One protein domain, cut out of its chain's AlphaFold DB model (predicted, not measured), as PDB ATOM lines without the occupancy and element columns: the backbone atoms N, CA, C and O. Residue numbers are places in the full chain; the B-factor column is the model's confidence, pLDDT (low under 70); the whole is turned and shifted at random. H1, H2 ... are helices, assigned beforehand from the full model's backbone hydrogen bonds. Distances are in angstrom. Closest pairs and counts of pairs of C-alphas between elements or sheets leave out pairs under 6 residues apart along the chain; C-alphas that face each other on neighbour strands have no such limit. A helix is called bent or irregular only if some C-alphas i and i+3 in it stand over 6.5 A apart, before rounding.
ATOM      1  N   ASP A 109     -41.567  20.436  20.282       86.44
ATOM      2  CA  ASP A 109     -40.815  19.702  21.313       86.44
ATOM      3  C   ASP A 109     -41.511  19.638  22.684       86.44
ATOM      4  O   ASP A 109     -41.226  18.762  23.504       86.44
ATOM      5  N   LEU A 110     -42.410  20.587  22.959       90.62
ATOM      6  CA  LEU A 110     -43.156  20.709  24.209       90.62
ATOM      7  C   LEU A 110     -44.605  20.233  24.076       90.62
ATOM      8  O   LEU A 110     -45.278  20.064  25.091       90.62
ATOM      9  N   GLN A 111     -45.091  19.954  22.862       90.38
ATOM     10  CA  GLN A 111     -46.444  19.428  22.654       90.38
ATOM     11  C   GLN A 111     -46.635  18.063  23.316       90.38
ATOM     12  O   GLN A 111     -47.720  17.774  23.813       90.38
ATOM     13  N   ARG A 112     -45.567  17.263  23.433       91.38
ATOM     14  CA  ARG A 112     -45.582  15.990  24.174       91.38
ATOM     15  C   ARG A 112     -45.995  16.140  25.643       91.38
ATOM     16  O   ARG A 112     -46.593  15.222  26.192       91.38
ATOM     17  N   LEU A 113     -45.781  17.304  26.269       91.31
ATOM     18  CA  LEU A 113     -46.258  17.563  27.634       91.31
ATOM     19  C   LEU A 113     -47.790  17.591  27.723       91.31
ATOM     20  O   LEU A 113     -48.340  17.263  28.771       91.31
ATOM     21  N   LYS A 114     -48.497  17.924  26.637       90.44
ATOM     22  CA  LYS A 114     -49.968  17.937  26.626       90.44
ATOM     23  C   LYS A 114     -50.553  16.550  26.878       90.44
ATOM     24  O   LYS A 114     -51.554  16.431  27.575       90.44
ATOM     25  N   VAL A 115     -49.881  15.503  26.391       89.94
ATOM     26  CA  VAL A 115     -50.269  14.098  26.620       89.94
ATOM     27  C   VAL A 115     -50.249  13.747  28.113       89.94
ATOM     28  O   VAL A 115     -51.012  12.900  28.560       89.94
ATOM     29  N   LEU A 116     -49.421  14.436  28.903       88.00
ATOM     30  CA  LEU A 116     -49.298  14.249  30.351       88.00
ATOM     31  C   LEU A 116     -50.220  15.179  31.164       88.00
ATOM     32  O   LEU A 116     -50.081  15.268  32.381       88.00
ATOM     33  N   GLY A 117     -51.143  15.891  30.505       87.44
ATOM     34  CA  GLY A 117     -52.124  16.763  31.156       87.44
ATOM     35  C   GLY A 117     -51.650  18.197  31.414       87.44
ATOM     36  O   GLY A 117     -52.296  18.930  32.162       87.44
ATOM     37  N   PHE A 118     -50.538  18.633  30.814       90.50
ATOM     38  CA  PHE A 118     -50.109  20.028  30.917       90.50
ATOM     39  C   PHE A 118     -50.958  20.921  30.011       90.50
ATOM     40  O   PHE A 118     -51.045  20.696  28.804       90.50
ATOM     41  N   SER A 119     -51.534  21.980  30.581       89.25
ATOM     42  CA  SER A 119     -52.215  23.013  29.802       89.25
ATOM     43  C   SER A 119     -51.214  23.947  29.118       89.25
ATOM     44  O   SER A 119     -50.141  24.232  29.655       89.25
ATOM     45  N   ASP A 120     -51.581  24.492  27.959       88.06
ATOM     46  CA  ASP A 120     -50.736  25.416  27.188       88.06
ATOM     47  C   ASP A 120     -50.280  26.610  28.037       88.06
ATOM     48  O   ASP A 120     -49.110  26.989  28.026       88.06
ATOM     49  N   PHE A 121     -51.184  27.156  28.858       88.31
ATOM     50  CA  PHE A 121     -50.870  28.240  29.790       88.31
ATOM     51  C   PHE A 121     -49.794  27.845  30.810       88.31
ATOM     52  O   PHE A 121     -48.871  28.622  31.072       88.31
ATOM     53  N   LEU A 122     -49.886  26.636  31.372       88.81
ATOM     54  CA  LEU A 122     -48.892  26.125  32.308       88.81
ATOM     55  C   LEU A 122     -47.540  25.926  31.618       88.81
ATOM     56  O   LEU A 122     -46.516  26.299  32.185       88.81
ATOM     57  N   ILE A 123     -47.527  25.409  30.387       91.50
ATOM     58  CA  ILE A 123     -46.298  25.248  29.600       91.50
ATOM     59  C   ILE A 123     -45.636  26.611  29.371       91.50
ATOM     60  O   ILE A 123     -44.445  26.761  29.641       91.50
ATOM     61  N   PHE A 124     -46.393  27.640  28.976       90.75
ATOM     62  CA  PHE A 124     -45.849  28.994  28.819       90.75
ATOM     63  C   PHE A 124     -45.321  29.583  30.128       90.75
ATOM     64  O   PHE A 124     -44.258  30.211  30.143       90.75
ATOM     65  N   LYS A 125     -46.016  29.347  31.246       91.50
ATOM     66  CA  LYS A 125     -45.536  29.744  32.575       91.50
ATOM     67  C   LYS A 125     -44.213  29.050  32.915       91.50
ATOM     68  O   LYS A 125     -43.281  29.711  33.365       91.50
ATOM     69  N   LEU A 126     -44.102  27.750  32.657       92.25
ATOM     70  CA  LEU A 126     -42.881  26.976  32.891       92.25
ATOM     71  C   LEU A 126     -41.734  27.410  31.975       92.25
ATOM     72  O   LEU A 126     -40.595  27.460  32.425       92.25
ATOM     73  N   MET A 127     -42.011  27.789  30.724       92.81
ATOM     74  CA  MET A 127     -40.999  28.356  29.826       92.81
ATOM     75  C   MET A 127     -40.425  29.662  30.378       92.81
ATOM     76  O   MET A 127     -39.217  29.884  30.297       92.81
ATOM     77  N   ARG A 128     -41.279  30.522  30.946       92.00
ATOM     78  CA  ARG A 128     -40.836  31.756  31.602       92.00
ATOM     79  C   ARG A 128     -39.960  31.453  32.819       92.00
ATOM     80  O   ARG A 128     -38.872  32.004  32.907       92.00
ATOM     81  N   ILE A 129     -40.393  30.539  33.687       91.00
ATOM     82  CA  ILE A 129     -39.625  30.123  34.874       91.00
ATOM     83  C   ILE A 129     -38.271  29.525  34.462       91.00
ATOM     84  O   ILE A 129     -37.240  29.875  35.024       91.00
ATOM     85  N   ALA A 130     -38.243  28.665  33.441       92.38
ATOM     86  CA  ALA A 130     -36.999  28.104  32.923       92.38
ATOM     87  C   ALA A 130     -36.037  29.208  32.458       92.38
ATOM     88  O   ALA A 130     -34.854  29.166  32.789       92.38
ATOM     89  N   ARG A 131     -36.556  30.230  31.762       92.31
ATOM     90  CA  ARG A 131     -35.769  31.383  31.303       92.31
ATOM     91  C   ARG A 131     -35.225  32.219  32.461       92.31
ATOM     92  O   ARG A 131     -34.086  32.659  32.380       92.31
ATOM     93  N   GLU A 132     -36.003  32.407  33.525       92.31
ATOM     94  CA  GLU A 132     -35.558  33.086  34.755       92.31
ATOM     95  C   GLU A 132     -34.395  32.335  35.427       92.31
ATOM     96  O   GLU A 132     -33.490  32.959  35.971       92.31
ATOM     97  N   HIS A 133     -34.356  31.006  35.298       89.38
ATOM     98  CA  HIS A 133     -33.241  30.165  35.743       89.38
ATOM     99  C   HIS A 133     -32.137  29.959  34.686       89.38
ATOM    100  O   HIS A 133     -31.253  29.130  34.887       89.38
ATOM    101  N   GLY A 134     -32.172  30.678  33.556       88.56
ATOM    102  CA  GLY A 134     -31.153  30.589  32.500       88.56
ATOM    103  C   GLY A 134     -31.197  29.305  31.661       88.56
ATOM    104  O   GLY A 134     -30.226  28.987  30.981       88.56
ATOM    105  N   LYS A 135     -32.310  28.563  31.683       91.88
ATOM    106  CA  LYS A 135     -32.468  27.259  31.018       91.88
ATOM    107  C   LYS A 135     -33.552  27.279  29.951       91.88
ATOM    108  O   LYS A 135     -34.466  28.106  29.958       91.88
ATOM    109  N   ARG A 136     -33.501  26.300  29.047       92.50
ATOM    110  CA  ARG A 136     -34.571  26.041  28.079       92.50
ATOM    111  C   ARG A 136     -35.434  24.883  28.556       92.50
ATOM    112  O   ARG A 136     -34.933  23.802  28.841       92.50
ATOM    113  N   LEU A 137     -36.750  25.099  28.604       93.12
ATOM    114  CA  LEU A 137     -37.694  24.051  29.008       93.12
ATOM    115  C   LEU A 137     -37.632  22.835  28.070       93.12
ATOM    116  O   LEU A 137     -37.766  21.711  28.536       93.12
ATOM    117  N   SER A 138     -37.406  23.056  26.771       93.25
ATOM    118  CA  SER A 138     -37.271  21.983  25.778       93.25
ATOM    119  C   SER A 138     -36.151  21.009  26.137       93.25
ATOM    120  O   SER A 138     -36.380  19.804  26.145       93.25
ATOM    121  N   GLU A 139     -34.986  21.540  26.510       92.75
ATOM    122  CA  GLU A 139     -33.816  20.757  26.903       92.75
ATOM    123  C   GLU A 139     -34.093  19.960  28.182       92.75
ATOM    124  O   GLU A 139     -33.924  18.745  28.219       92.75
ATOM    125  N   VAL A 140     -34.617  20.618  29.218       93.06
ATOM    126  CA  VAL A 140     -34.965  19.950  30.483       93.06
ATOM    127  C   VAL A 140     -35.894  18.761  30.221       93.06
ATOM    128  O   VAL A 140     -35.625  17.650  30.667       93.06
ATOM    129  N   VAL A 141     -36.954  18.981  29.439       93.69
ATOM    130  CA  VAL A 141     -37.953  17.954  29.127       93.69
ATOM    131  C   VAL A 141     -37.367  16.831  28.276       93.69
ATOM    132  O   VAL A 141     -37.728  15.681  28.489       93.69
ATOM    133  N   GLU A 142     -36.469  17.127  27.334       92.88
ATOM    134  CA  GLU A 142     -35.773  16.112  26.533       92.88
ATOM    135  C   GLU A 142     -34.867  15.233  27.397       92.88
ATOM    136  O   GLU A 142     -34.924  14.010  27.294       92.88
ATOM    137  N   ALA A 143     -34.092  15.840  28.297       92.19
ATOM    138  CA  ALA A 143     -33.191  15.112  29.178       92.19
ATOM    139  C   ALA A 143     -33.939  14.232  30.194       92.19
ATOM    140  O   ALA A 143     -33.476  13.135  30.506       92.19
ATOM    141  N   THR A 144     -35.087  14.693  30.705       91.69
ATOM    142  CA  THR A 144     -35.815  14.031  31.801       91.69
ATOM    143  C   THR A 144     -37.102  13.339  31.351       91.69
ATOM    144  O   THR A 144     -37.919  12.997  32.204       91.69
ATOM    145  N   TRP A 145     -37.327  13.154  30.045       92.69
ATOM    146  CA  TRP A 145     -38.615  12.693  29.509       92.69
ATOM    147  C   TRP A 145     -39.098  11.380  30.136       92.69
ATOM    148  O   TRP A 145     -40.233  11.299  30.608       92.69
ATOM    149  N   GLU A 146     -38.218  10.382  30.212       91.44
ATOM    150  CA  GLU A 146     -38.546   9.062  30.760       91.44
ATOM    151  C   GLU A 146     -38.951   9.135  32.237       91.44
ATOM    152  O   GLU A 146     -39.964   8.569  32.649       91.44
ATOM    153  N   HIS A 147     -38.216   9.915  33.032       90.75
ATOM    154  CA  HIS A 147     -38.530  10.129  34.445       90.75
ATOM    155  C   HIS A 147     -39.819  10.933  34.632       90.75
ATOM    156  O   HIS A 147     -40.594  10.674  35.551       90.75
ATOM    157  N   LEU A 148     -40.077  11.890  33.739       92.25
ATOM    158  CA  LEU A 148     -41.265  12.733  33.780       92.25
ATOM    159  C   LEU A 148     -42.528  11.924  33.458       92.25
ATOM    160  O   LEU A 148     -43.548  12.114  34.116       92.25
ATOM    161  N   LYS A 149     -42.451  10.971  32.522       92.06
ATOM    162  CA  LYS A 149     -43.553  10.054  32.189       92.06
ATOM    163  C   LYS A 149     -43.903   9.102  33.337       92.06
ATOM    164  O   LYS A 149     -45.067   8.753  33.505       92.06
ATOM    165  N   GLN A 150     -42.911   8.683  34.120       92.06
ATOM    166  CA  GLN A 150     -43.095   7.775  35.261       92.06
ATOM    167  C   GLN A 150     -43.495   8.500  36.556       92.06
ATOM    168  O   GLN A 150     -43.901   7.864  37.530       92.06
ATOM    169  N   ALA A 151     -43.375   9.827  36.601       91.56
ATOM    170  CA  ALA A 151     -43.637  10.596  37.805       91.56
ATOM    171  C   ALA A 151     -45.128  10.587  38.178       91.56
ATOM    172  O   ALA A 151     -45.994  10.939  37.380       91.56
ATOM    173  N   ARG A 152     -45.427  10.309  39.455       89.88
ATOM    174  CA  ARG A 152     -46.791  10.404  40.012       89.88
ATOM    175  C   ARG A 152     -47.364  11.827  39.943       89.88
ATOM    176  O   ARG A 152     -48.574  12.001  39.869       89.88
ATOM    177  N   THR A 153     -46.500  12.844  40.009       91.06
ATOM    178  CA  THR A 153     -46.874  14.270  39.948       91.06
ATOM    179  C   THR A 153     -45.946  15.040  38.993       91.06
ATOM    180  O   THR A 153     -45.025  15.734  39.431       91.06
ATOM    181  N   PRO A 154     -46.161  14.942  37.668       91.50
ATOM    182  CA  PRO A 154     -45.209  15.446  36.676       91.50
ATOM    183  C   PRO A 154     -45.051  16.973  36.714       91.50
ATOM    184  O   PRO A 154     -43.955  17.483  36.489       91.50
ATOM    185  N   ILE A 155     -46.108  17.717  37.065       90.31
ATOM    186  CA  ILE A 155     -46.075  19.187  37.176       90.31
ATOM    187  C   ILE A 155     -45.120  19.638  38.290       90.31
ATOM    188  O   ILE A 155     -44.261  20.492  38.070       90.31
ATOM    189  N   ASN A 156     -45.249  19.045  39.479       90.81
ATOM    190  CA  ASN A 156     -44.418  19.389  40.633       90.81
ATOM    191  C   ASN A 156     -42.976  18.923  40.433       90.81
ATOM    192  O   ASN A 156     -42.044  19.659  40.749       90.81
ATOM    193  N   TYR A 157     -42.801  17.732  39.857       94.00
ATOM    194  CA  TYR A 157     -41.491  17.193  39.513       94.00
ATOM    195  C   TYR A 157     -40.736  18.116  38.549       94.00
ATOM    196  O   TYR A 157     -39.606  18.516  38.827       94.00
ATOM    197  N   LEU A 158     -41.388  18.548  37.466       92.88
ATOM    198  CA  LEU A 158     -40.802  19.489  36.513       92.88
ATOM    199  C   LEU A 158     -40.508  20.850  37.163       92.88
ATOM    200  O   LEU A 158     -39.441  21.418  36.948       92.88
ATOM    201  N   GLY A 159     -41.407  21.353  38.013       90.25
ATOM    202  CA  GLY A 159     -41.172  22.577  38.783       90.25
ATOM    203  C   GLY A 159     -39.942  22.495  39.696       90.25
ATOM    204  O   GLY A 159     -39.189  23.463  39.796       90.25
ATOM    205  N   ALA A 160     -39.701  21.341  40.324       91.62
ATOM    206  CA  ALA A 160     -38.513  21.101  41.141       91.62
ATOM    207  C   ALA A 160     -37.231  21.027  40.292       91.62
ATOM    208  O   ALA A 160     -36.222  21.637  40.650       91.62
ATOM    209  N   LEU A 161     -37.278  20.352  39.139       92.94
ATOM    210  CA  LEU A 161     -36.146  20.259  38.207       92.94
ATOM    211  C   LEU A 161     -35.705  21.626  37.671       92.94
ATOM    212  O   LEU A 161     -34.508  21.873  37.528       92.94
ATOM    213  N   LEU A 162     -36.655  22.529  37.408       91.94
ATOM    214  CA  LEU A 162     -36.340  23.881  36.942       91.94
ATOM    215  C   LEU A 162     -35.591  24.716  37.990       91.94
ATOM    216  O   LEU A 162     -34.769  25.545  37.609       91.94
ATOM    217  N   ARG A 163     -35.831  24.474  39.286       88.94
ATOM    218  CA  ARG A 163     -35.163  25.178  40.396       88.94
ATOM    219  C   ARG A 163     -33.779  24.618  40.729       88.94
ATOM    220  O   ARG A 163     -32.955  25.329  41.293       88.94
ATOM    221  N   ASN A 164     -33.533  23.348  40.422       89.56
ATOM    222  CA  ASN A 164     -32.253  22.685  40.682       89.56
ATOM    223  C   ASN A 164     -31.139  23.310  39.808       89.56
ATOM    224  O   ASN A 164     -31.421  23.586  38.651       89.56
ATOM    225  N   PRO A 165     -29.889  23.525  40.264       86.44
ATOM    226  CA  PRO A 165     -28.796  24.095  39.453       86.44
ATOM    227  C   PRO A 165     -28.267  23.245  38.275       86.44
ATOM    228  O   PRO A 165     -27.376  23.698  37.569       86.44
ATOM    229  N   VAL A 166     -28.792  22.044  38.011       88.62
ATOM    230  CA  VAL A 166     -28.280  21.151  36.943       88.62
ATOM    231  C   VAL A 166     -28.385  21.760  35.533       88.62
ATOM    232  O   VAL A 166     -29.464  22.192  35.118       88.62
ATOM    233  N   ASP A 167     -27.292  21.730  34.763       88.56
ATOM    234  CA  ASP A 167     -27.267  22.116  33.344       88.56
ATOM    235  C   ASP A 167     -27.682  20.943  32.435       88.56
ATOM    236  O   ASP A 167     -26.887  20.069  32.079       88.56
TER     237      ASP A 167
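AT A GLANCE: This is residues 109 to 167 of the 295 residues of an uncharacterized protein of Paraburkholderia unamae (UniProt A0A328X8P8). Two longer helices, H2 and H5, run side by side the same way; the short H1, H3 and H4 lie over one side of them, H3 crosswise to both. The 59 printed residues have five named helices, H1 to H5 in chain order, class all helix. The whole is compact, radius of gyration of the C-alphas 10.3 A, spanning 26 by 22 by 18 A.

HOW THE PARTS SIT: Start at H1, residues 109 to 115, only just irregular: C-alphas 109 and 112 are 6.7 A apart. It forms a helical hairpin with the hub H2, residues 120 to 132. H3, residues 137 to 143, is about perpendicular to H2, 88 degrees; they touch, H2 with residues 126 to 131 alone, closest C-alphas Met 127 and Leu 137, 5.5 A. H4, residues 145 to 150, and H5, residues 154 to 163, only just touch, with 3 pairs of C-alphas within 8 A, only at the corner, closest C-alphas Leu 148 and Pro 154, 5.6 A. Every O i to N i+4 pair is within hydrogen-bond range in H2, H3 and H4, 5 of 6 in H5, 0 of 3 in H1, where 3 of 4 O i to N i+3 pairs are.

IN THESE COORDINATES: Find C-alpha 109 at (-40.815, 19.702, 21.313), where H1 begins; H2 runs 18.6 A, and H5 14.5 A to C-alpha 163 at (-35.163, 25.178, 40.396).

THE WHOLE: The farthest C-alphas, Val 115 and Pro 165, are 26.9 A apart. The printed part has no cut, its links between helices are tight, and no printed residue is under 70 in pLDDT.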